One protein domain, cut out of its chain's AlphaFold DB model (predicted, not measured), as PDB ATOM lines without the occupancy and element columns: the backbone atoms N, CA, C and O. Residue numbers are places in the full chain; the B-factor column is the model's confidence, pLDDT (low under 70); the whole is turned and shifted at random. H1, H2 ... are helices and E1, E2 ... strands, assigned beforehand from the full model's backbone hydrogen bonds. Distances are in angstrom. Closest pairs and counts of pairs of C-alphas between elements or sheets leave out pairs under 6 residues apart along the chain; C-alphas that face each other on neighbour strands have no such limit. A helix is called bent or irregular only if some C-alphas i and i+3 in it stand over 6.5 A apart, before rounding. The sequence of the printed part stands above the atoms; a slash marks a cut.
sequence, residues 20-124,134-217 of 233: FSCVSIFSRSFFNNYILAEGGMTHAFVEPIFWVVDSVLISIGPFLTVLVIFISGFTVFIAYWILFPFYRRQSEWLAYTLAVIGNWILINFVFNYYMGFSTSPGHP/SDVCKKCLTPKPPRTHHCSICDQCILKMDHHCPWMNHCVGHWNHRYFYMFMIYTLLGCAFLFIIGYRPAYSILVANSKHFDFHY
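Overview. This is residues 20 to 124 and 134 to 217 of the 233 residues of the protein "Palmitoyltransferase" of Diaphorina citri (UniProt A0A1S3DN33). Three long helical stretches, H2b, H3 and H4a, make a loose up-and-down bundle, in which each runs against the one before it in the chain; two small strand hairpins, E1-E2 and E3-E4, lie by the end where H3 finishes and H4a starts. H1 and H2a extend past that same end as a helical hairpin separate from the strands, while residues 203 to 217 of H4 stick out at the opposite end. The printed part has 189 residues with four named helices and four named strands, in the order H1 H2 H3 E1 E2 E3 E4 H4; it is mostly helix, and both two-strand sheets are antiparallel. It is only just extended, close to loose, with a radius of gyration of the C-alphas of 24.3 A and spans of 75 by 44 by 25 A.

Along the chain. The short strands are E1, residues 149 to 151, beginning at C-alpha 149 (27.808, 23.113, 42.590), E2, 156 to 158, E3, 163 to 165, and E4, 170 to 172. H3, residues 92 to 118, is 38.1 A long. H2, residues 41 to 88, was assigned as one helix by its hydrogen bonds but is bent, with C-alphas 59 and 62 7.1 A apart; its arms are H2a, 41 to 59, 28.7 A, irregular with C-alphas 45 and 48 6.50 A apart, and H2b, 62 to 88, 38.0 A. H4, residues 177 to 217, likewise one helix by its hydrogen bonds, is bent, with C-alphas 197 and 200 6.7 A apart; its arms are H4a, 177 to 197, 30.4 A, and H4b, 200 to 217, 25.8 A, ending at C-alpha 217 (74.306, 12.525, -0.500). H1, residues 22 to 35, is 20.5 A long.

Arrangement. In the hairpin E3 and E4, N 172 and O 163 are 2.8 A apart, within hydrogen-bond range; in the hairpin E1 and E2, N 158 and O 149 are also 2.8 A apart. The closest C-alphas of H3 and E4, Phe 117 and His 170, are 6.1 A apart. H3 touches H4a, closest at the C-alphas of Asn 112 and Tyr 179, 4.9 A, at a shallow tilt of 26 degrees, opposite ways. H2b and H3, a helical hairpin, touch through residues 84 to 88 and 94 to 99 alone, closest at the C-alphas of Tyr 87 and Ala 95, 5.0 A. H1 touches H2a, closest at the C-alphas of Tyr 34 and Ala 44, 6.0 A. Every O i to N i+4 pair is within hydrogen-bond range in H3, H4a and H4b, against 9 of 10 in H1, 13 of 15 in H2a and 21 of 23 in H2b.

Size, cuts and confidence. The C-alphas farthest apart, Ser 134 and His 216, are 77.1 A apart. Residues 125 to 133 are not printed, and C-alphas 124 and 134 are 14.5 A apart across the cut. The links that are printed whole are tight. pLDDT is under 70 in residues 20 to 44 and 134.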
ATOM      1  N   PHE A  20      32.986  43.793  21.849       44.84
ATOM      2  CA  PHE A  20      32.886  45.262  21.951       44.84
ATOM      3  C   PHE A  20      32.471  45.811  23.330       44.84
ATOM      4  O   PHE A  20      32.510  47.022  23.528       44.84
ATOM      5  N   SER A  21      32.122  44.965  24.309       51.31
ATOM      6  CA  SER A  21      31.600  45.431  25.615       51.31
ATOM      7  C   SER A  21      32.511  45.172  26.828       51.31
ATOM      8  O   SER A  21      32.175  45.607  27.931       51.31
ATOM      9  N   CYS A  22      33.676  44.533  26.648       51.56
ATOM     10  CA  CYS A  22      34.547  44.079  27.745       51.56
ATOM     11  C   CYS A  22      34.961  45.185  28.729       51.56
ATOM     12  O   CYS A  22      34.911  44.977  29.937       51.56
ATOM     13  N   VAL A  23      35.317  46.380  28.246       55.81
ATOM     14  CA  VAL A  23      35.830  47.463  29.109       55.81
ATOM     15  C   VAL A  23      34.724  48.096  29.963       55.81
ATOM     16  O   VAL A  23      34.932  48.393  31.138       55.81
ATOM     17  N   SER A  24      33.527  48.279  29.396       52.28
ATOM     18  CA  SER A  24      32.405  48.935  30.087       52.28
ATOM     19  C   SER A  24      31.728  48.038  31.131       52.28
ATOM     20  O   SER A  24      31.199  48.528  32.128       52.28
ATOM     21  N   ILE A  25      31.759  46.721  30.914       56.22
ATOM     22  CA  ILE A  25      31.194  45.733  31.838       56.22
ATOM     23  C   ILE A  25      32.191  45.442  32.965       56.22
ATOM     24  O   ILE A  25      31.778  45.372  34.121       56.22
ATOM     25  N   PHE A  26      33.495  45.373  32.667       55.97
ATOM     26  CA  PHE A  26      34.554  45.221  33.672       55.97
ATOM     27  C   PHE A  26      34.542  46.364  34.693       55.97
ATOM     28  O   PHE A  26      34.550  46.120  35.898       55.97
ATOM     29  N   SER A  27      34.446  47.612  34.223       55.72
ATOM     30  CA  SER A  27      34.402  48.783  35.105       55.72
ATOM     31  C   SER A  27      33.143  48.810  35.973       55.72
ATOM     32  O   SER A  27      33.234  49.081  37.168       55.72
ATOM     33  N   ARG A  28      31.979  48.448  35.418       54.81
ATOM     34  CA  ARG A  28      30.719  48.352  36.173       54.81
ATOM     35  C   ARG A  28      30.710  47.203  37.184       54.81
ATOM     36  O   ARG A  28      30.198  47.390  38.282       54.81
ATOM     37  N   SER A  29      31.280  46.045  36.845       53.25
ATOM     38  CA  SER A  29      31.352  44.885  37.745       53.25
ATOM     39  C   SER A  29      32.320  45.125  38.904       53.25
ATOM     40  O   SER A  29      31.999  44.800  40.042       53.25
ATOM     41  N   PHE A  30      33.467  45.759  38.637       56.31
ATOM     42  CA  PHE A  30      34.432  46.138  39.670       56.31
ATOM     43  C   PHE A  30      33.839  47.163  40.648       56.31
ATOM     44  O   PHE A  30      33.919  46.982  41.861       56.31
ATOM     45  N   PHE A  31      33.183  48.212  40.134       56.50
ATOM     46  CA  PHE A  31      32.651  49.288  40.976       56.50
ATOM     47  C   PHE A  31      31.426  48.857  41.797       56.50
ATOM     48  O   PHE A  31      31.329  49.196  42.976       56.50
ATOM     49  N   ASN A  32      30.517  48.065  41.215       54.66
ATOM     50  CA  ASN A  32      29.313  47.609  41.917       54.66
ATOM     51  C   ASN A  32      29.617  46.588  43.023       54.66
ATOM     52  O   ASN A  32      28.951  46.609  44.056       54.66
ATOM     53  N   ASN A  33      30.626  45.730  42.847       50.03
ATOM     54  CA  ASN A  33      30.962  44.709  43.843       50.03
ATOM     55  C   ASN A  33      31.965  45.195  44.900       50.03
ATOM     56  O   ASN A  33      31.922  44.700  46.023       50.03
ATOM     57  N   TYR A  34      32.796  46.204  44.605       54.66
ATOM     58  CA  TYR A  34      33.633  46.871  45.615       54.66
ATOM     59  C   TYR A  34      32.790  47.526  46.722       54.66
ATOM     60  O   TYR A  34      33.140  47.442  47.896       54.66
ATOM     61  N   ILE A  35      31.648  48.124  46.362       54.06
ATOM     62  CA  ILE A  35      30.756  48.820  47.307       54.06
ATOM     63  C   ILE A  35      29.930  47.844  48.173       54.06
ATOM     64  O   ILE A  35      29.511  48.209  49.268       54.06
ATOM     65  N   LEU A  36      29.727  46.595  47.731       53.88
ATOM     66  CA  LEU A  36      28.886  45.590  48.409       53.88
ATOM     67  C   LEU A  36      29.682  44.480  49.129       53.88
ATOM     68  O   LEU A  36      29.100  43.500  49.599       53.88
ATOM     69  N   ALA A  37      31.011  44.590  49.201       51.06
ATOM     70  CA  ALA A  37      31.876  43.520  49.688       51.06
ATOM     71  C   ALA A  37      31.896  43.395  51.225       51.06
ATOM     72  O   ALA A  37      32.826  43.848  51.886       51.06
ATOM     73  N   GLU A  38      30.964  42.624  51.786       52.44
ATOM     74  CA  GLU A  38      31.151  41.969  53.098       52.44
ATOM     75  C   GLU A  38      32.222  40.841  53.056       52.44
ATOM     76  O   GLU A  38      32.499  40.202  54.066       52.44
ATOM     77  N   GLY A  39      32.843  40.574  51.893       56.56
ATOM     78  CA  GLY A  39      33.727  39.421  51.633       56.56
ATOM     79  C   GLY A  39      35.213  39.719  51.372       56.56
ATOM     80  O   GLY A  39      35.944  38.811  50.979       56.56
ATOM     81  N   GLY A  40      35.674  40.957  51.582       58.44
ATOM     82  CA  GLY A  40      37.089  41.341  51.454       58.44
ATOM     83  C   GLY A  40      37.588  41.574  50.017       58.44
ATOM     84  O   GLY A  40      37.045  41.062  49.039       58.44
ATOM     85  N   MET A  41      38.659  42.372  49.889       57.72
ATOM     86  CA  MET A  41      39.210  42.859  48.607       57.72
ATOM     87  C   MET A  41      39.592  41.749  47.616       57.72
ATOM     88  O   MET A  41      39.580  41.971  46.409       57.72
ATOM     89  N   THR A  42      39.913  40.550  48.102       64.25
ATOM     90  CA  THR A  42      40.308  39.405  47.270       64.25
ATOM     91  C   THR A  42      39.203  38.985  46.301       64.25
ATOM     92  O   THR A  42      39.494  38.662  45.154       64.25
ATOM     93  N   HIS A  43      37.932  39.054  46.701       63.53
ATOM     94  CA  HIS A  43      36.813  38.666  45.841       63.53
ATOM     95  C   HIS A  43      36.630  39.622  44.650       63.53
ATOM     96  O   HIS A  43      36.393  39.170  43.531       63.53
ATOM     97  N   ALA A  44      36.822  40.927  44.877       67.56
ATOM     98  CA  ALA A  44      36.681  41.965  43.854       67.56
ATOM     99  C   ALA A  44      37.763  41.888  42.757       67.56
ATOM    100  O   ALA A  44      37.506  42.261  41.614       67.56
ATOM    101  N   PHE A  45      38.960  41.381  43.077       78.44
ATOM    102  CA  PHE A  45      40.042  41.207  42.099       78.44
ATOM    103  C   PHE A  45      39.943  39.912  41.289       78.44
ATOM    104  O   PHE A  45      40.355  39.886  40.130       78.44
ATOM    105  N   VAL A  46      39.425  38.830  41.878       77.12
ATOM    106  CA  VAL A  46      39.391  37.516  41.214       77.12
ATOM    107  C   VAL A  46      38.140  37.356  40.340       77.12
ATOM    108  O   VAL A  46      38.175  36.670  39.322       77.12
ATOM    109  N   GLU A  47      37.039  38.028  40.672       75.31
ATOM    110  CA  GLU A  47      35.790  37.947  39.903       75.31
ATOM    111  C   GLU A  47      35.934  38.323  38.413       75.31
ATOM    112  O   GLU A  47      35.449  37.563  37.568       75.31
ATOM    113  N   PRO A  48      36.655  39.396  38.032       80.56
ATOM    114  CA  PRO A  48      36.878  39.690  36.623       80.56
ATOM    115  C   PRO A  48      37.723  38.633  35.902       80.56
ATOM    116  O   PRO A  48      37.505  38.378  34.718       80.56
ATOM    117  N   ILE A  49      38.659  37.985  36.606       83.75
ATOM    118  CA  ILE A  49      39.456  36.880  36.052       83.75
ATOM    119  C   ILE A  49      38.537  35.701  35.728       83.75
ATOM    120  O   ILE A  49      38.599  35.170  34.620       83.75
ATOM    121  N   PHE A  50      37.646  35.323  36.651       81.12
ATOM    122  CA  PHE A  50      36.669  34.261  36.402       81.12
ATOM    123  C   PHE A  50      35.753  34.587  35.222       81.12
ATOM    124  O   PHE A  50      35.507  33.714  34.397       81.12
ATOM    125  N   TRP A  51      35.316  35.841  35.077       80.62
ATOM    126  CA  TRP A  51      34.508  36.257  33.929       80.62
ATOM    127  C   TRP A  51      35.249  36.096  32.594       80.62
ATOM    128  O   TRP A  51      34.667  35.613  31.621       80.62
ATOM    129  N   VAL A  52      36.532  36.471  32.539       84.56
ATOM    130  CA  VAL A  52      37.360  36.283  31.337       84.56
ATOM    131  C   VAL A  52      37.507  34.798  31.022       84.56
ATOM    132  O   VAL A  52      37.278  34.396  29.883       84.56
ATOM    133  N   VAL A  53      37.838  33.978  32.022       84.19
ATOM    134  CA  VAL A  53      37.983  32.525  31.855       84.19
ATOM    135  C   VAL A  53      36.681  31.903  31.354       84.19
ATOM    136  O   VAL A  53      36.703  31.185  30.358       84.19
ATOM    137  N   ASP A  54      35.547  32.222  31.975       84.56
ATOM    138  CA  ASP A  54      34.237  31.707  31.570       84.56
ATOM    139  C   ASP A  54      33.890  32.130  30.136       84.56
ATOM    140  O   ASP A  54      33.451  31.307  29.335       84.56
ATOM    141  N   SER A  55      34.151  33.388  29.772       83.69
ATOM    142  CA  SER A  55      33.906  33.907  28.419       83.69
ATOM    143  C   SER A  55      34.757  33.196  27.366       83.69
ATOM    144  O   SER A  55      34.266  32.851  26.287       83.69
ATOM    145  N   VAL A  56      36.025  32.931  27.684       86.94
ATOM    146  CA  VAL A  56      36.937  32.159  26.834       86.94
ATOM    147  C   VAL A  56      36.449  30.715  26.700       86.94
ATOM    148  O   VAL A  56      36.365  30.207  25.584       86.94
ATOM    149  N   LEU A  57      36.061  30.061  27.798       84.31
ATOM    150  CA  LEU A  57      35.580  28.675  27.782       84.31
ATOM    151  C   LEU A  57      34.278  28.518  26.982       84.31
ATOM    152  O   LEU A  57      34.178  27.588  26.183       84.31
ATOM    153  N   ILE A  58      33.332  29.452  27.123       85.56
ATOM    154  CA  ILE A  58      32.099  29.503  26.319       85.56
ATOM    155  C   ILE A  58      32.427  29.671  24.834       85.56
ATOM    156  O   ILE A  58      31.825  29.015  23.985       85.56
ATOM    157  N   SER A  59      33.385  30.543  24.514       86.62
ATOM    158  CA  SER A  59      33.740  30.850  23.127       86.62
ATOM    159  C   SER A  59      34.463  29.691  22.444       86.62
ATOM    160  O   SER A  59      34.183  29.400  21.287       86.62
ATOM    161  N   ILE A  60      35.385  29.016  23.140       89.88
ATOM    162  CA  ILE A  60      36.236  27.965  22.557       89.88
ATOM    163  C   ILE A  60      35.552  26.581  22.607       89.88
ATOM    164  O   ILE A  60      35.808  25.743  21.741       89.88
ATOM    165  N   GLY A  61      34.637  26.327  23.549       90.00
ATOM    166  CA  GLY A  61      33.982  25.021  23.740       90.00
ATOM    167  C   GLY A  61      33.426  24.365  22.459       90.00
ATOM    168  O   GLY A  61      33.786  23.220  22.157       90.00
ATOM    169  N   PRO A  62      32.613  25.066  21.643       91.06
ATOM    170  CA  PRO A  62      32.114  24.522  20.379       91.06
ATOM    171  C   PRO A  62      33.231  24.136  19.398       91.06
ATOM    172  O   PRO A  62      33.165  23.077  18.771       91.06
ATOM    173  N   PHE A  63      34.290  24.946  19.302       94.00
ATOM    174  CA  PHE A  63      35.433  24.657  18.432       94.00
ATOM    175  C   PHE A  63      36.211  23.427  18.900       94.00
ATOM    176  O   PHE A  63      36.599  22.608  18.071       94.00
ATOM    177  N   LEU A  64      36.400  23.249  20.212       93.31
ATOM    178  CA  LEU A  64      37.072  22.066  20.761       93.31
ATOM    179  C   LEU A  64      36.262  20.788  20.539       93.31
ATOM    180  O   LEU A  64      36.836  19.749  20.227       93.31
ATOM    181  N   THR A  65      34.936  20.869  20.633       93.94
ATOM    182  CA  THR A  65      34.038  19.740  20.336       93.94
ATOM    183  C   THR A  65      34.162  19.317  18.869       93.94
ATOM    184  O   THR A  65      34.345  18.139  18.557       93.94
ATOM    185  N   VAL A  66      34.149  20.285  17.949       94.75
ATOM    186  CA  VAL A  66      34.363  20.043  16.513       94.75
ATOM    187  C   VAL A  66      35.766  19.488  16.245       94.75
ATOM    188  O   VAL A  66      35.925  18.555  15.457       94.75
ATOM    189  N   LEU A  67      36.784  19.998  16.939       96.00
ATOM    190  CA  LEU A  67      38.157  19.519  16.831       96.00
ATOM    191  C   LEU A  67      38.290  18.039  17.227       96.00
ATOM    192  O   LEU A  67      38.988  17.301  16.538       96.00
ATOM    193  N   VAL A  68      37.594  17.569  18.270       96.12
ATOM    194  CA  VAL A  68      37.583  16.139  18.646       96.12
ATOM    195  C   VAL A  68      37.034  15.267  17.511       96.12
ATOM    196  O   VAL A  68      37.596  14.207  17.215       96.12
ATOM    197  N   ILE A  69      35.979  15.719  16.829       95.69
ATOM    198  CA  ILE A  69      35.407  15.009  15.675       95.69
ATOM    199  C   ILE A  69      36.414  14.965  14.518       95.69
ATOM    200  O   ILE A  69      36.636  13.906  13.937       95.69
ATOM    201  N   PHE A  70      37.085  16.079  14.215       97.50
ATOM    202  CA  PHE A  70      38.108  16.107  13.167       97.50
ATOM    203  C   PHE A  70      39.318  15.229  13.494       97.50
ATOM    204  O   PHE A  70      39.759  14.467  12.635       97.50
ATOM    205  N   ILE A  71      39.838  15.292  14.725       96.75
ATOM    206  CA  ILE A  71      40.979  14.472  15.155       96.75
ATOM    207  C   ILE A  71      40.621  12.988  15.070       96.75
ATOM    208  O   ILE A  71      41.385  12.212  14.502       96.75
ATOM    209  N   SER A  72      39.454  12.585  15.580       96.56
ATOM    210  CA  SER A  72      39.011  11.187  15.502       96.56
ATOM    211  C   SER A  72      38.761  10.726  14.060       96.56
ATOM    212  O   SER A  72      39.142   9.616  13.697       96.56
ATOM    213  N   GLY A  73      38.211  11.581  13.194       97.31
ATOM    214  CA  GLY A  73      38.092  11.288  11.764       97.31
ATOM    215  C   GLY A  73      39.453  11.113  11.082       97.31
ATOM    216  O   GLY A  73      39.646  10.179  10.303       97.31
ATOM    217  N   PHE A  74      40.426  11.962  11.412       97.56
ATOM    218  CA  PHE A  74      41.776  11.894  10.858       97.56
ATOM    219  C   PHE A  74      42.543  10.644  11.315       97.56
ATOM    220  O   PHE A  74      43.224  10.009  10.509       97.56
ATOM    221  N   THR A  75      42.404  10.229  12.576       96.81
ATOM    222  CA  THR A  75      43.027   8.983  13.055       96.81
ATOM    223  C   THR A  75      42.423   7.753  12.382       96.81
ATOM    224  O   THR A  75      43.163   6.848  11.995       96.81
ATOM    225  N   VAL A  76      41.103   7.736  12.162       97.38
ATOM    226  CA  VAL A  76      40.420   6.692  11.381       97.38
ATOM    227  C   VAL A  76      40.917   6.683   9.935       97.38
ATOM    228  O   VAL A  76      41.226   5.617   9.404       97.38
ATOM    229  N   PHE A  77      41.070   7.855   9.313       97.38
ATOM    230  CA  PHE A  77      41.644   7.976   7.973       97.38
ATOM    231  C   PHE A  77      43.039   7.342   7.903       97.38
ATOM    232  O   PHE A  77      43.252   6.456   7.081       97.38
ATOM    233  N   ILE A  78      43.964   7.711   8.798       95.25
ATOM    234  CA  ILE A  78      45.313   7.119   8.850       95.25
ATOM    235  C   ILE A  78      45.248   5.599   9.046       95.25
ATOM    236  O   ILE A  78      45.971   4.854   8.377       95.25
ATOM    237  N   ALA A  79      44.379   5.122   9.940       96.12
ATOM    238  CA  ALA A  79      44.246   3.700  10.226       96.12
ATOM    239  C   ALA A  79      43.849   2.891   8.981       96.12
ATOM    240  O   ALA A  79      44.442   1.843   8.721       96.12
ATOM    241  N   TYR A  80      42.911   3.388   8.174       97.06
ATOM    242  CA  TYR A  80      42.448   2.683   6.975       97.06
ATOM    243  C   TYR A  80      43.298   2.932   5.728       97.06
ATOM    244  O   TYR A  80      43.475   2.010   4.933       97.06
ATOM    245  N   TRP A  81      43.852   4.133   5.548       96.44
ATOM    246  CA  TRP A  81      44.643   4.459   4.358       96.44
ATOM    247  C   TRP A  81      46.105   4.034   4.443       96.44
ATOM    248  O   TRP A  81      46.708   3.741   3.413       96.44
ATOM    249  N   ILE A  82      46.688   3.993   5.641       94.19
ATOM    250  CA  ILE A  82      48.117   3.708   5.817       94.19
ATOM    251  C   ILE A  82      48.309   2.368   6.521       94.19
ATOM    252  O   ILE A  82      48.965   1.471   5.989       94.19
ATOM    253  N   LEU A  83      47.731   2.207   7.714       95.44
ATOM    254  CA  LEU A  83      48.022   1.047   8.560       95.44
ATOM    255  C   LEU A  83      47.402  -0.236   7.996       95.44
ATOM    256  O   LEU A  83      48.086  -1.251   7.871       95.44
ATOM    257  N   PHE A  84      46.136  -0.196   7.587       96.56
ATOM    258  CA  PHE A  84      45.441  -1.358   7.043       96.56
ATOM    259  C   PHE A  84      46.127  -1.977   5.805       96.56
ATOM    260  O   PHE A  84      46.416  -3.177   5.849       96.56
ATOM    261  N   PRO A  85      46.474  -1.231   4.733       96.56
ATOM    262  CA  PRO A  85      47.199  -1.813   3.599       96.56
ATOM    263  C   PRO A  85      48.623  -2.256   3.961       96.56
ATOM    264  O   PRO A  85      49.127  -3.226   3.390       96.56
ATOM    265  N   PHE A  86      49.284  -1.598   4.921       95.31
ATOM    266  CA  PHE A  86      50.593  -2.032   5.413       95.31
ATOM    267  C   PHE A  86      50.529  -3.415   6.076       95.31
ATOM    268  O   PHE A  86      51.331  -4.285   5.740       95.31
ATOM    269  N   TYR A  87      49.558  -3.643   6.962       96.50
ATOM    270  CA  TYR A  87      49.381  -4.937   7.621       96.50
ATOM    271  C   TYR A  87      48.805  -6.001   6.687       96.50
ATOM    272  O   TYR A  87      49.236  -7.149   6.765       96.50
ATOM    273  N   ARG A  88      47.915  -5.634   5.752       97.00
ATOM    274  CA  ARG A  88      47.362  -6.570   4.759       97.00
ATOM    275  C   ARG A  88      48.462  -7.193   3.899       97.00
ATOM    276  O   ARG A  88      48.397  -8.381   3.614       97.00
ATOM    277  N   ARG A  89      49.497  -6.419   3.542       95.81
ATOM    278  CA  ARG A  89      50.670  -6.925   2.806       95.81
ATOM    279  C   ARG A  89      51.513  -7.931   3.593       95.81
ATOM    280  O   ARG A  89      52.223  -8.712   2.974       95.81
ATOM    281  N   GLN A  90      51.473  -7.901   4.924       93.94
ATOM    282  CA  GLN A  90      52.218  -8.844   5.766       93.94
ATOM    283  C   GLN A  90      51.395 -10.096   6.071       93.94
ATOM    284  O   GLN A  90      51.892 -11.211   5.967       93.94
ATOM    285  N   SER A  91      50.146  -9.903   6.488       96.94
ATOM    286  CA  SER A  91      49.202 -10.972   6.786       96.94
ATOM    287  C   SER A  91      47.786 -10.411   6.786       96.94
ATOM    288  O   SER A  91      47.455  -9.515   7.567       96.94
ATOM    289  N   GLU A  92      46.927 -10.964   5.933       96.69
ATOM    290  CA  GLU A  92      45.522 -10.559   5.854       96.69
ATOM    291  C   GLU A  92      44.796 -10.783   7.185       96.69
ATOM    292  O   GLU A  92      44.109  -9.887   7.673       96.69
ATOM    293  N   TRP A  93      45.018 -11.936   7.823       97.69
ATOM    294  CA  TRP A  93      44.425 -12.272   9.120       97.69
ATOM    295  C   TRP A  93      44.783 -11.261  10.206       97.69
ATOM    296  O   TRP A  93      43.909 -10.827  10.959       97.69
ATOM    297  N   LEU A  94      46.050 -10.840  10.264       96.06
ATOM    298  CA  LEU A  94      46.490  -9.811  11.204       96.06
ATOM    299  C   LEU A  94      45.791  -8.477  10.923       96.06
ATOM    300  O   LEU A  94      45.286  -7.847  11.851       96.06
ATOM    301  N   ALA A  95      45.713  -8.064   9.656       97.06
ATOM    302  CA  ALA A  95      45.077  -6.809   9.266       97.06
ATOM    303  C   ALA A  95      43.592  -6.765   9.654       97.06
ATOM    304  O   ALA A  95      43.144  -5.785  10.251       97.06
ATOM    305  N   TYR A  96      42.837  -7.830   9.370       98.12
ATOM    306  CA  TYR A  96      41.426  -7.912   9.748       98.12
ATOM    307  C   TYR A  96      41.239  -8.008  11.264       98.12
ATOM    308  O   TYR A  96      40.345  -7.358  11.799       98.12
ATOM    309  N   THR A  97      42.108  -8.731  11.979       98.12
ATOM    310  CA  THR A  97      42.055  -8.811  13.450       98.12
ATOM    311  C   THR A  97      42.278  -7.438  14.088       98.12
ATOM    312  O   THR A  97      41.492  -7.010  14.933       98.12
ATOM    313  N   LEU A  98      43.305  -6.704  13.645       97.69
ATOM    314  CA  LEU A  98      43.572  -5.343  14.112       97.69
ATOM    315  C   LEU A  98      42.434  -4.386  13.741       97.69
ATOM    316  O   LEU A  98      42.054  -3.557  14.565       97.69
ATOM    317  N   ALA A  99      41.847  -4.520  12.549       97.88
ATOM    318  CA  ALA A  99      40.688  -3.725  12.159       97.88
ATOM    319  C   ALA A  99      39.482  -3.998  13.072       97.88
ATOM    320  O   ALA A  99      38.847  -3.052  13.527       97.88
ATOM    321  N   VAL A 100      39.175  -5.258  13.396       98.50
ATOM    322  CA  VAL A 100      38.069  -5.607  14.307       98.50
ATOM    323  C   VAL A 100      38.291  -5.007  15.698       98.50
ATOM    324  O   VAL A 100      37.397  -4.343  16.222       98.50
ATOM    325  N   ILE A 101      39.490  -5.168  16.266       98.44
ATOM    326  CA  ILE A 101      39.841  -4.598  17.576       98.44
ATOM    327  C   ILE A 101      39.749  -3.066  17.541       98.44
ATOM    328  O   ILE A 101      39.121  -2.461  18.409       98.44
ATOM    329  N   GLY A 102      40.322  -2.433  16.514       98.19
ATOM    330  CA  GLY A 102      40.303  -0.981  16.344       98.19
ATOM    331  C   GLY A 102      38.888  -0.415  16.212       98.19
ATOM    332  O   GLY A 102      38.562   0.572  16.867       98.19
ATOM    333  N   ASN A 103      38.012  -1.066  15.437       98.19
ATOM    334  CA  ASN A 103      36.608  -0.658  15.316       98.19
ATOM    335  C   ASN A 103      35.839  -0.836  16.625       98.19
ATOM    336  O   ASN A 103      35.018   0.012  16.961       98.19
ATOM    337  N   TRP A 104      36.106  -1.896  17.389       98.69
ATOM    338  CA  TRP A 104      35.479  -2.078  18.697       98.69
ATOM    339  C   TRP A 104      35.859  -0.950  19.669       98.69
ATOM    340  O   TRP A 104      34.985  -0.403  20.348       98.69
ATOM    341  N   ILE A 105      37.132  -0.540  19.689       98.69
ATOM    342  CA  ILE A 105      37.587   0.623  20.468       98.69
ATOM    343  C   ILE A 105      36.907   1.904  19.964       98.69
ATOM    344  O   ILE A 105      36.386   2.669  20.774       98.69
ATOM    345  N   LEU A 106      36.859   2.119  18.645       98.38
ATOM    346  CA  LEU A 106      36.240   3.297  18.029       98.38
ATOM    347  C   LEU A 106      34.750   3.415  18.368       98.38
ATOM    348  O   LEU A 106      34.300   4.487  18.766       98.38
ATOM    349  N   ILE A 107      33.986   2.327  18.256       98.56
ATOM    350  CA  ILE A 107      32.553   2.309  18.579       98.56
ATOM    351  C   ILE A 107      32.339   2.709  20.039       98.56
ATOM    352  O   ILE A 107      31.485   3.544  20.329       98.56
ATOM    353  N   ASN A 108      33.139   2.166  20.958       98.62
ATOM    354  CA  ASN A 108      33.046   2.517  22.371       98.62
ATOM    355  C   ASN A 108      33.476   3.963  22.652       98.62
ATOM    356  O   ASN A 108      32.836   4.636  23.462       98.62
ATOM    357  N   PHE A 109      34.524   4.453  21.990       98.62
ATOM    358  CA  PHE A 109      34.950   5.849  22.065       98.62
ATOM    359  C   PHE A 109      33.817   6.789  21.631       98.62
ATOM    360  O   PHE A 109      33.416   7.660  22.403       98.62
ATOM    361  N   VAL A 110      33.244   6.562  20.443       98.31
ATOM    362  CA  VAL A 110      32.165   7.389  19.880       98.31
ATOM    363  C   VAL A 110      30.914   7.315  20.747       98.31
ATOM    364  O   VAL A 110      30.342   8.351  21.077       98.31
ATOM    365  N   PHE A 111      30.507   6.114  21.167       98.50
ATOM    366  CA  PHE A 111      29.333   5.923  22.016       98.50
ATOM    367  C   PHE A 111      29.463   6.675  23.344       98.50
ATOM    368  O   PHE A 111      28.563   7.423  23.719       98.50
ATOM    369  N   ASN A 112      30.583   6.517  24.055       98.50
ATOM    370  CA  ASN A 112      30.756   7.161  25.356       98.50
ATOM    371  C   ASN A 112      30.944   8.677  25.234       98.50
ATOM    372  O   ASN A 112      30.437   9.403  26.086       98.50
ATOM    373  N   TYR A 113      31.595   9.166  24.172       98.19
ATOM    374  CA  TYR A 113      31.668  10.601  23.888       98.19
ATOM    375  C   TYR A 113      30.273  11.184  23.622       98.19
ATOM    376  O   TYR A 113      29.867  12.145  24.273       98.19
ATOM    377  N   TYR A 114      29.494  10.541  22.746       97.75
ATOM    378  CA  TYR A 114      28.123  10.949  22.431       97.75
ATOM    379  C   TYR A 114      27.216  10.935  23.665       97.75
ATOM    380  O   TYR A 114      26.461  11.882  23.889       97.75
ATOM    381  N   MET A 115      27.300   9.891  24.493       97.81
ATOM    382  CA  MET A 115      26.522   9.805  25.727       97.81
ATOM    383  C   MET A 115      26.979  10.829  26.769       97.81
ATOM    384  O   MET A 115      26.131  11.389  27.458       97.81
ATOM    385  N   GLY A 116      28.278  11.118  26.878       96.25
ATOM    386  CA  GLY A 116      28.803  12.169  27.756       96.25
ATOM    387  C   GLY A 116      28.305  13.566  27.370       96.25
ATOM    388  O   GLY A 116      27.922  14.344  28.249       96.25
ATOM    389  N   PHE A 117      28.246  13.830  26.063       93.38
ATOM    390  CA  PHE A 117      27.723  15.058  25.462       93.38
ATOM    391  C   PHE A 117      26.199  15.197  25.606       93.38
ATOM    392  O   PHE A 117      25.706  16.253  25.985       93.38
ATOM    393  N   SER A 118      25.445  14.137  25.304       94.38
ATOM    394  CA  SER A 118      23.981  14.211  25.159       94.38
ATOM    395  C   SER A 118      23.220  13.957  26.461       94.38
ATOM    396  O   SER A 118      22.068  14.365  26.607       94.38
ATOM    397  N   THR A 119      23.825  13.238  27.409       95.06
ATOM    398  CA  THR A 119      23.175  12.923  28.685       95.06
ATOM    399  C   THR A 119      23.253  14.131  29.600       95.06
ATOM    400  O   THR A 119      24.348  14.572  29.934       95.06
ATOM    401  N   SER A 120      22.098  14.605  30.075       95.50
ATOM    402  CA  SER A 120      22.017  15.665  31.087       95.50
ATOM    403  C   SER A 120      22.942  15.367  32.280       95.50
ATOM    404  O   SER A 120      22.985  14.224  32.733       95.50
ATOM    405  N   PRO A 121      23.645  16.364  32.843       94.12
ATOM    406  CA  PRO A 121      24.575  16.137  33.950       94.12
ATOM    407  C   PRO A 121      23.856  15.882  35.290       94.12
ATOM    408  O   PRO A 121      24.476  15.419  36.247       94.12
ATOM    409  N   GLY A 122      22.543  16.131  35.350       93.56
ATOM    410  CA  GLY A 122      21.707  16.018  36.543       93.56
ATOM    411  C   GLY A 122      21.540  17.361  37.256       93.56
ATOM    412  O   GLY A 122      22.519  18.041  37.557       93.56
ATOM    413  N   HIS A 123      20.292  17.721  37.559       90.62
ATOM    414  CA  HIS A 123      19.919  18.999  38.177       90.62
ATOM    415  C   HIS A 123      19.163  18.772  39.493       90.62
ATOM    416  O   HIS A 123      18.454  17.768  39.616       90.62
ATOM    417  N   PRO A 124      19.300  19.667  40.490       87.50
ATOM    418  CA  PRO A 124      18.584  19.533  41.750       87.50
ATOM    419  C   PRO A 124      17.061  19.648  41.549       87.50
ATOM    420  O   PRO A 124      16.610  20.413  40.690       87.50
ATOM    421  N   SER A 134      22.580  23.222  54.442       57.44
ATOM    422  CA  SER A 134      22.271  24.612  54.800       57.44
ATOM    423  C   SER A 134      22.576  25.646  53.712       57.44
ATOM    424  O   SER A 134      22.300  26.827  53.904       57.44
ATOM    425  N   ASP A 135      23.092  25.227  52.553       75.81
ATOM    426  CA  ASP A 135      23.578  26.164  51.541       75.81
ATOM    427  C   ASP A 135      22.600  26.296  50.370       75.81
ATOM    428  O   ASP A 135      22.409  25.388  49.558       75.81
ATOM    429  N   VAL A 136      21.997  27.475  50.244       83.75
ATOM    430  CA  VAL A 136      21.204  27.873  49.076       83.75
ATOM    431  C   VAL A 136      22.137  28.437  48.004       83.75
ATOM    432  O   VAL A 136      23.109  29.144  48.283       83.75
ATOM    433  N   CYS A 137      21.871  28.131  46.737       86.06
ATOM    434  CA  CYS A 137      22.572  28.785  45.639       86.06
ATOM    435  C   CYS A 137      22.101  30.231  45.496       86.06
ATOM    436  O   CYS A 137      20.962  30.456  45.115       86.06
ATOM    437  N   LYS A 138      22.986  31.210  45.723       85.44
ATOM    438  CA  LYS A 138      22.654  32.640  45.582       85.44
ATOM    439  C   LYS A 138      22.194  33.027  44.166       85.44
ATOM    440  O   LYS A 138      21.412  33.954  44.027       85.44
ATOM    441  N   LYS A 139      22.667  32.315  43.131       83.56
ATOM    442  CA  LYS A 139      22.316  32.568  41.721       83.56
ATOM    443  C   LYS A 139      21.002  31.901  41.307       83.56
ATOM    444  O   LYS A 139      20.136  32.551  40.742       83.56
ATOM    445  N   CYS A 140      20.840  30.612  41.612       84.69
ATOM    446  CA  CYS A 140      19.640  29.858  41.224       84.69
ATOM    447  C   CYS A 140      18.489  29.973  42.234       84.69
ATOM    448  O   CYS A 140      17.384  29.540  41.935       84.69
ATOM    449  N   LEU A 141      18.753  30.489  43.439       84.12
ATOM    450  CA  LEU A 141      17.818  30.576  44.570       84.12
ATOM    451  C   LEU A 141      17.200  29.227  44.979       84.12
ATOM    452  O   LEU A 141      16.138  29.167  45.591       84.12
ATOM    453  N   THR A 142      17.892  28.127  44.673       79.94
ATOM    454  CA  THR A 142      17.483  26.763  45.020       79.94
ATOM    455  C   THR A 142      18.353  26.197  46.146       79.94
ATOM    456  O   THR A 142      19.573  26.425  46.134       79.94
ATOM    457  N   PRO A 143      17.787  25.408  47.081       83.50
ATOM    458  CA  PRO A 143      18.578  24.621  48.026       83.50
ATOM    459  C   PRO A 143      19.585  23.747  47.273       83.50
ATOM    460  O   PRO A 143      19.223  23.130  46.269       83.50
ATOM    461  N   LYS A 144      20.845  23.689  47.720       83.62
ATOM    462  CA  LYS A 144      21.846  22.790  47.131       83.62
ATOM    463  C   LYS A 144      21.807  21.449  47.862       83.62
ATOM    464  O   LYS A 144      22.182  21.399  49.036       83.62
ATOM    465  N   PRO A 145      21.422  20.345  47.198       87.00
ATOM    466  CA  PRO A 145      21.696  19.016  47.728       87.00
ATOM    467  C   PRO A 145      23.208  18.822  47.940       87.00
ATOM    468  O   PRO A 145      24.007  19.490  47.270       87.00
ATOM    469  N   PRO A 146      23.631  17.887  48.808       87.44
ATOM    470  CA  PRO A 146      25.045  17.600  49.030       87.44
ATOM    471  C   PRO A 146      25.814  17.400  47.717       87.44
ATOM    472  O   PRO A 146      25.333  16.728  46.803       87.44
ATOM    473  N   ARG A 147      27.022  17.974  47.633       89.88
ATOM    474  CA  ARG A 147      27.912  17.919  46.454       89.88
ATOM    475  C   ARG A 147      27.366  18.575  45.173       89.88
ATOM    476  O   ARG A 147      27.838  18.272  44.078       89.88
ATOM    477  N   THR A 148      26.361  19.438  45.282       92.00
ATOM    478  CA  THR A 148      25.853  20.224  44.147       92.00
ATOM    479  C   THR A 148      26.619  21.535  44.048       92.00
ATOM    480  O   THR A 148      26.696  22.286  45.021       92.00
ATOM    481  N   HIS A 149      27.125  21.849  42.859       92.69
ATOM    482  CA  HIS A 149      27.808  23.113  42.590       92.69
ATOM    483  C   HIS A 149      27.116  23.847  41.441       92.69
ATOM    484  O   HIS A 149      26.465  23.237  40.596       92.69
ATOM    485  N   HIS A 150      27.188  25.175  41.454       92.31
ATOM    486  CA  HIS A 150      26.683  25.992  40.357       92.31
ATOM    487  C   HIS A 150      27.794  26.161  39.325       92.31
ATOM    488  O   HIS A 150      28.877  26.631  39.672       92.31
ATOM    489  N   CYS A 151      27.514  25.802  38.078       93.50
ATOM    490  CA  CYS A 151      28.393  26.079  36.957       93.50
ATOM    491  C   CYS A 151      28.023  27.445  36.374       93.50
ATOM    492  O   CYS A 151      26.915  27.598  35.869       93.50
ATOM    493  N   SER A 152      28.934  28.417  36.425       89.31
ATOM    494  CA  SER A 152      28.734  29.749  35.834       89.31
ATOM    495  C   SER A 152      28.634  29.721  34.309       89.31
ATOM    496  O   SER A 152      27.937  30.549  33.736       89.31
ATOM    497  N   ILE A 153      29.281  28.744  33.666       88.69
ATOM    498  CA  ILE A 153      29.267  28.559  32.210       88.69
ATOM    499  C   ILE A 153      27.895  28.066  31.728       88.69
ATOM    500  O   ILE A 153      27.339  28.610  30.779       88.69
ATOM    501  N   CYS A 154      27.334  27.055  32.398       89.81
ATOM    502  CA  CYS A 154      25.996  26.535  32.089       89.81
ATOM    503  C   CYS A 154      24.864  27.329  32.762       89.81
ATOM    504  O   CYS A 154      23.702  27.070  32.476       89.81
ATOM    505  N   ASP A 155      25.204  28.246  33.674       90.19
ATOM    506  CA  ASP A 155      24.295  29.042  34.511       90.19
ATOM    507  C   ASP A 155      23.267  28.209  35.302       90.19
ATOM    508  O   ASP A 155      22.110  28.581  35.501       90.19
ATOM    509  N   GLN A 156      23.682  27.025  35.757       90.62
ATOM    510  CA  GLN A 156      22.799  26.050  36.400       90.62
ATOM    511  C   GLN A 156      23.512  25.285  37.520       90.62
ATOM    512  O   GLN A 156      24.732  25.099  37.518       90.62
ATOM    513  N   CYS A 157      22.739  24.827  38.509       92.88
ATOM    514  CA  CYS A 157      23.233  23.919  39.542       92.88
ATOM    515  C   CYS A 157      23.286  22.481  39.028       92.88
ATOM    516  O   CYS A 157      22.269  21.937  38.605       92.88
ATOM    517  N   ILE A 158      24.458  21.859  39.134       95.50
ATOM    518  CA  ILE A 158      24.726  20.506  38.657       95.50
ATOM    519  C   ILE A 158      24.912  19.565  39.852       95.50
ATOM    520  O   ILE A 158      25.715  19.824  40.756       95.50
ATOM    521  N   LEU A 159      24.161  18.463  39.868       94.12
ATOM    522  CA  LEU A 159      24.263  17.424  40.893       94.12
ATOM    523  C   LEU A 159      25.607  16.711  40.794       94.12
ATOM    524  O   LEU A 159      25.989  16.274  39.709       94.12
ATOM    525  N   LYS A 160      26.287  16.524  41.934       94.88
ATOM    526  CA  LYS A 160      27.602  15.862  41.991       94.88
ATOM    527  C   LYS A 160      28.545  16.416  40.912       94.88
ATOM    528  O   LYS A 160      29.195  15.637  40.217       94.88
ATOM    529  N   MET A 161      28.534  17.739  40.734       95.69
ATOM    530  CA  MET A 161      29.323  18.410  39.704       95.69
ATOM    531  C   MET A 161      30.793  18.047  39.880       95.69
ATOM    532  O   MET A 161      31.325  18.178  40.982       95.69
ATOM    533  N   ASP A 162      31.413  17.599  38.798       97.12
ATOM    534  CA  ASP A 162      32.854  17.398  38.733       97.12
ATOM    535  C   ASP A 162      33.495  18.637  38.099       97.12
ATOM    536  O   ASP A 162      34.125  19.438  38.783       97.12
ATOM    537  N   HIS A 163      33.220  18.879  36.814       95.62
ATOM    538  CA  HIS A 163      33.699  20.063  36.103       95.62
ATOM    539  C   HIS A 163      32.828  20.401  34.882       95.62
ATOM    540  O   HIS A 163      31.981  19.616  34.449       95.62
ATOM    541  N   HIS A 164      33.034  21.588  34.311       95.06
ATOM    542  CA  HIS A 164      32.571  21.902  32.960       95.06
ATOM    543  C   HIS A 164      33.661  21.509  31.962       95.06
ATOM    544  O   HIS A 164      34.786  21.995  32.064       95.06
ATOM    545  N   CYS A 165      33.351  20.616  31.023       96.19
ATOM    546  CA  CYS A 165      34.330  20.104  30.076       96.19
ATOM    547  C   CYS A 165      34.217  20.850  28.740       96.19
ATOM    548  O   CYS A 165      33.240  20.635  28.016       96.19
ATOM    549  N   PRO A 166      35.212  21.668  28.352       93.69
ATOM    550  CA  PRO A 166      35.152  22.397  27.087       93.69
ATOM    551  C   PRO A 166      35.275  21.468  25.865       93.69
ATOM    552  O   PRO A 166      34.737  21.779  24.810       93.69
ATOM    553  N   TRP A 167      35.890  20.287  26.009       94.62
ATOM    554  CA  TRP A 167      36.016  19.275  24.943       94.62
ATOM    555  C   TRP A 167      34.704  18.580  24.565       94.62
ATOM    556  O   TRP A 167      34.611  17.979  23.496       94.62
ATOM    557  N   MET A 168      33.708  18.627  25.450       94.31
ATOM    558  CA  MET A 168      32.335  18.191  25.175       94.31
ATOM    559  C   MET A 168      31.368  19.378  25.165       94.31
ATOM    560  O   MET A 168      30.175  19.173  24.993       94.31
ATOM    561  N   ASN A 169      31.846  20.602  25.413       94.44
ATOM    562  CA  ASN A 169      31.010  21.783  25.626       94.44
ATOM    563  C   ASN A 169      29.822  21.507  26.579       94.44
ATOM    564  O   ASN A 169      28.684  21.903  26.321       94.44
ATOM    565  N   HIS A 170      30.071  20.733  27.641       94.38
ATOM    566  CA  HIS A 170      29.022  20.183  28.495       94.38
ATOM    567  C   HIS A 170      29.543  19.896  29.911       94.38
ATOM    568  O   HIS A 170      30.721  19.584  30.117       94.38
ATOM    569  N   CYS A 171      28.671  20.007  30.915       97.50
ATOM    570  CA  CYS A 171      29.033  19.690  32.295       97.50
ATOM    571  C   CYS A 171      29.144  18.183  32.523       97.50
ATOM    572  O   CYS A 171      28.327  17.407  32.034       97.50
ATOM    573  N   VAL A 172      30.117  17.778  33.335       98.25
ATOM    574  CA  VAL A 172      30.223  16.425  33.879       98.25
ATOM    575  C   VAL A 172      29.652  16.440  35.295       98.25
ATOM    576  O   VAL A 172      30.151  17.131  36.187       98.25
ATOM    577  N   GLY A 173      28.570  15.697  35.490       97.38
ATOM    578  CA  GLY A 173      27.822  15.610  36.736       97.38
ATOM    579  C   GLY A 173      27.307  14.200  36.988       97.38
ATOM    580  O   GLY A 173      27.703  13.237  36.333       97.38
ATOM    581  N   HIS A 174      26.419  14.056  37.966       96.75
ATOM    582  CA  HIS A 174      25.980  12.769  38.492       96.75
ATOM    583  C   HIS A 174      25.567  11.741  37.427       96.75
ATOM    584  O   HIS A 174      25.953  10.575  37.539       96.75
ATOM    585  N   TRP A 175      24.794  12.151  36.420       97.06
ATOM    586  CA  TRP A 175      24.169  11.227  35.466       97.06
ATOM    587  C   TRP A 175      25.057  10.857  34.275       97.06
ATOM    588  O   TRP A 175      24.912   9.762  33.735       97.06
ATOM    589  N   ASN A 176      26.005  11.713  33.888       97.69
ATOM    590  CA  ASN A 176      26.889  11.464  32.746       97.69
ATOM    591  C   ASN A 176      28.345  11.146  33.135       97.69
ATOM    592  O   ASN A 176      29.131  10.751  32.274       97.69
ATOM    593  N   HIS A 177      28.694  11.208  34.425       97.75
ATOM    594  CA  HIS A 177      30.042  10.919  34.933       97.75
ATOM    595  C   HIS A 177      30.593   9.557  34.475       97.75
ATOM    596  O   HIS A 177      31.773   9.435  34.154       97.75
ATOM    597  N   ARG A 178      29.748   8.514  34.419       98.19
ATOM    598  CA  ARG A 178      30.161   7.181  33.941       98.19
ATOM    599  C   ARG A 178      30.618   7.216  32.482       98.19
ATOM    600  O   ARG A 178      31.628   6.599  32.161       98.19
ATOM    601  N   TYR A 179      29.876   7.906  31.616       98.31
ATOM    602  CA  TYR A 179      30.202   7.996  30.195       98.31
ATOM    603  C   TYR A 179      31.483   8.792  29.980       98.31
ATOM    604  O   TYR A 179      32.343   8.345  29.232       98.31
ATOM    605  N   PHE A 180      31.663   9.898  30.711       97.88
ATOM    606  CA  PHE A 180      32.913  10.656  30.677       97.88
ATOM    607  C   PHE A 180      34.123   9.794  31.062       97.88
ATOM    608  O   PHE A 180      35.123   9.761  30.347       97.88
ATOM    609  N   TYR A 181      34.013   9.042  32.156       98.25
ATOM    610  CA  TYR A 181      35.090   8.164  32.604       98.25
ATOM    611  C   TYR A 181      35.414   7.066  31.577       98.25
ATOM    612  O   TYR A 181      36.579   6.835  31.255       98.25
ATOM    613  N   MET A 182      34.392   6.425  31.005       98.44
ATOM    614  CA  MET A 182      34.588   5.418  29.957       98.44
ATOM    615  C   MET A 182      35.177   6.027  28.678       98.44
ATOM    616  O   MET A 182      36.062   5.430  28.074       98.44
ATOM    617  N   PHE A 183      34.763   7.236  28.295       98.25
ATOM    618  CA  PHE A 183      35.357   7.985  27.186       98.25
ATOM    619  C   PHE A 183      36.863   8.218  27.393       98.25
ATOM    620  O   PHE A 183      37.641   7.985  26.467       98.25
ATOM    621  N   MET A 184      37.302   8.579  28.603       98.31
ATOM    622  CA  MET A 184      38.731   8.706  28.929       98.31
ATOM    623  C   MET A 184      39.482   7.377  28.783       98.31
ATOM    624  O   MET A 184      40.549   7.343  28.169       98.31
ATOM    625  N   ILE A 185      38.908   6.271  29.270       98.69
ATOM    626  CA  ILE A 185      39.506   4.934  29.124       98.69
ATOM    627  C   ILE A 185      39.666   4.567  27.646       98.69
ATOM    628  O   ILE A 185      40.753   4.175  27.227       98.69
ATOM    629  N   TYR A 186      38.616   4.715  26.836       98.50
ATOM    630  CA  TYR A 186      38.684   4.364  25.415       98.50
ATOM    631  C   TYR A 186      39.560   5.320  24.602       98.50
ATOM    632  O   TYR A 186      40.167   4.888  23.626       98.50
ATOM    633  N   THR A 187      39.706   6.577  25.031       98.31
ATOM    634  CA  THR A 187      40.705   7.499  24.469       98.31
ATOM    635  C   THR A 187      42.118   6.977  24.725       98.31
ATOM    636  O   THR A 187      42.905   6.857  23.789       98.31
ATOM    637  N   LEU A 188      42.432   6.591  25.967       98.50
ATOM    638  CA  LEU A 188      43.736   6.022  26.321       98.50
ATOM    639  C   LEU A 188      44.017   4.724  25.552       98.50
ATOM    640  O   LEU A 188      45.089   4.580  24.963       98.50
ATOM    641  N   LEU A 189      43.051   3.800  25.521       98.56
ATOM    642  CA  LEU A 189      43.173   2.537  24.791       98.56
ATOM    643  C   LEU A 189      43.349   2.760  23.286       98.56
ATOM    644  O   LEU A 189      44.187   2.103  22.679       98.56
ATOM    645  N   GLY A 190      42.612   3.703  22.691       98.25
ATOM    646  CA  GLY A 190      42.747   4.068  21.282       98.25
ATOM    647  C   GLY A 190      44.121   4.648  20.952       98.25
ATOM    648  O   GLY A 190      44.759   4.200  20.001       98.25
ATOM    649  N   CYS A 191      44.620   5.579  21.768       97.94
ATOM    650  CA  CYS A 191      45.962   6.142  21.614       97.94
ATOM    651  C   CYS A 191      47.051   5.069  21.741       97.94
ATOM    652  O   CYS A 191      47.933   4.986  20.886       97.94
ATOM    653  N   ALA A 192      46.973   4.215  22.766       98.31
ATOM    654  CA  ALA A 192      47.924   3.125  22.964       98.31
ATOM    655  C   ALA A 192      47.881   2.119  21.804       98.31
ATOM    656  O   ALA A 192      48.928   1.733  21.285       98.31
ATOM    657  N   PHE A 193      46.681   1.742  21.353       98.19
ATOM    658  CA  PHE A 193      46.491   0.847  20.216       98.19
ATOM    659  C   PHE A 193      47.149   1.409  18.953       98.19
ATOM    660  O   PHE A 193      48.006   0.742  18.375       98.19
ATOM    661  N   LEU A 194      46.823   2.651  18.570       97.31
ATOM    662  CA  LEU A 194      47.393   3.314  17.392       97.31
ATOM    663  C   LEU A 194      48.911   3.487  17.489       97.31
ATOM    664  O   LEU A 194      49.599   3.321  16.487       97.31
ATOM    665  N   PHE A 195      49.450   3.763  18.677       96.62
ATOM    666  CA  PHE A 195      50.894   3.839  18.894       96.62
ATOM    667  C   PHE A 195      51.580   2.485  18.642       96.62
ATOM    668  O   PHE A 195      52.557   2.409  17.895       96.62
ATOM    669  N   ILE A 196      51.031   1.396  19.193       96.50
ATOM    670  CA  ILE A 196      51.577   0.034  19.055       96.50
ATOM    671  C   ILE A 196      51.488  -0.481  17.612       96.50
ATOM    672  O   ILE A 196      52.383  -1.182  17.150       96.50
ATOM    673  N   ILE A 197      50.438  -0.155  16.862       96.06
ATOM    674  CA  ILE A 197      50.363  -0.573  15.452       96.06
ATOM    675  C   ILE A 197      51.055   0.425  14.509       96.06
ATOM    676  O   ILE A 197      51.430   0.089  13.389       96.06
ATOM    677  N   GLY A 198      51.248   1.667  14.947       95.75
ATOM    678  CA  GLY A 198      51.872   2.727  14.164       95.75
ATOM    679  C   GLY A 198      53.399   2.700  14.198       95.75
ATOM    680  O   GLY A 198      54.023   3.102  13.215       95.75
ATOM    681  N   TYR A 199      54.021   2.198  15.274       94.56
ATOM    682  CA  TYR A 199      55.479   2.309  15.432       94.56
ATOM    683  C   TYR A 199      56.257   1.565  14.338       94.56
ATOM    684  O   TYR A 199      57.230   2.106  13.819       94.56
ATOM    685  N   ARG A 200      55.841   0.347  13.948       90.69
ATOM    686  CA  ARG A 200      56.535  -0.441  12.908       90.69
ATOM    687  C   ARG A 200      56.494   0.227  11.533       90.69
ATOM    688  O   ARG A 200      57.570   0.402  10.960       90.69
ATOM    689  N   PRO A 201      55.317   0.589  10.981       91.81
ATOM    690  CA  PRO A 201      55.264   1.277   9.698       91.81
ATOM    691  C   PRO A 201      56.002   2.616   9.749       91.81
ATOM    692  O   PRO A 201      56.808   2.876   8.857       91.81
ATOM    693  N   ALA A 202      55.822   3.410  10.809       91.69
ATOM    694  CA  ALA A 202      56.529   4.680  10.967       91.69
ATOM    695  C   ALA A 202      58.053   4.490  10.958       91.69
ATOM    696  O   ALA A 202      58.744   5.123  10.165       91.69
ATOM    697  N   TYR A 203      58.575   3.558  11.761       91.38
ATOM    698  CA  TYR A 203      60.001   3.239  11.793       91.38
ATOM    699  C   TYR A 203      60.515   2.768  10.426       91.38
ATOM    700  O   TYR A 203      61.559   3.228   9.972       91.38
ATOM    701  N   SER A 204      59.765   1.905   9.729       87.25
ATOM    702  CA  SER A 204      60.167   1.412   8.406       87.25
ATOM    703  C   SER A 204      60.261   2.521   7.353       87.25
ATOM    704  O   SER A 204      61.191   2.513   6.551       87.25
ATOM    705  N   ILE A 205      59.345   3.493   7.385       87.06
ATOM    706  CA  ILE A 205      59.337   4.636   6.464       87.06
ATOM    707  C   ILE A 205      60.486   5.589   6.796       87.06
ATOM    708  O   ILE A 205      61.207   6.015   5.897       87.06
ATOM    709  N   LEU A 206      60.693   5.895   8.079       87.81
ATOM    710  CA  LEU A 206      61.758   6.797   8.519       87.81
ATOM    711  C   LEU A 206      63.146   6.251   8.164       87.81
ATOM    712  O   LEU A 206      63.964   6.984   7.618       87.81
ATOM    713  N   VAL A 207      63.391   4.959   8.404       88.25
ATOM    714  CA  VAL A 207      64.669   4.313   8.061       88.25
ATOM    715  C   VAL A 207      64.852   4.169   6.548       88.25
ATOM    716  O   VAL A 207      65.964   4.313   6.047       88.25
ATOM    717  N   ALA A 208      63.788   3.886   5.790       82.75
ATOM    718  CA  ALA A 208      63.882   3.857   4.331       82.75
ATOM    719  C   ALA A 208      64.261   5.238   3.767       82.75
ATOM    720  O   ALA A 208      65.133   5.334   2.905       82.75
ATOM    721  N   ASN A 209      63.660   6.301   4.305       84.25
ATOM    722  CA  ASN A 209      63.958   7.671   3.904       84.25
ATOM    723  C   ASN A 209      65.372   8.105   4.304       84.25
ATOM    724  O   ASN A 209      66.020   8.784   3.512       84.25
ATOM    725  N   SER A 210      65.870   7.702   5.480       84.50
ATOM    726  CA  SER A 210      67.242   8.030   5.891       84.50
ATOM    727  C   SER A 210      68.262   7.394   4.948       84.50
ATOM    728  O   SER A 210      69.110   8.091   4.412       84.50
ATOM    729  N   LYS A 211      68.098   6.105   4.624       83.69
ATOM    730  CA  LYS A 211      68.989   5.406   3.683       83.69
ATOM    731  C   LYS A 211      68.953   6.000   2.276       83.69
ATOM    732  O   LYS A 211      69.977   6.050   1.608       83.69
ATOM    733  N   HIS A 212      67.777   6.426   1.812       80.31
ATOM    734  CA  HIS A 212      67.654   7.097   0.522       80.31
ATOM    735  C   HIS A 212      68.372   8.452   0.534       80.31
ATOM    736  O   HIS A 212      69.064   8.781  -0.423       80.31
ATOM    737  N   PHE A 213      68.239   9.227   1.613       82.12
ATOM    738  CA  PHE A 213      68.958  10.490   1.768       82.12
ATOM    739  C   PHE A 213      70.480  10.286   1.767       82.12
ATOM    740  O   PHE A 213      71.167  10.969   1.012       82.12
ATOM    741  N   ASP A 214      70.980   9.305   2.522       81.06
ATOM    742  CA  ASP A 214      72.410   8.974   2.580       81.06
ATOM    743  C   ASP A 214      72.945   8.574   1.194       81.06
ATOM    744  O   ASP A 214      73.957   9.102   0.743       81.06
ATOM    745  N   PHE A 215      72.207   7.731   0.462       84.69
ATOM    746  CA  PHE A 215      72.570   7.330  -0.900       84.69
ATOM    747  C   PHE A 215      72.649   8.519  -1.871       84.69
ATOM    748  O   PHE A 215      73.570   8.605  -2.680       84.69
ATOM    749  N   HIS A 216      71.696   9.456  -1.823       79.62
ATOM    750  CA  HIS A 216      71.754  10.659  -2.668       79.62
ATOM    751  C   HIS A 216      72.910  11.580  -2.281       79.62
ATOM    752  O   HIS A 216      73.545  12.155  -3.162       79.62
ATOM    753  N   TYR A 217      73.204  11.703  -0.987       80.44
ATOM    754  CA  TYR A 217      74.306  12.525  -0.500       80.44
ATOM    755  C   TYR A 217      75.669  11.988  -0.952       80.44
ATOM    756  O   TYR A 217      76.481  12.767  -1.449       80.44
TER     757      TYR A 217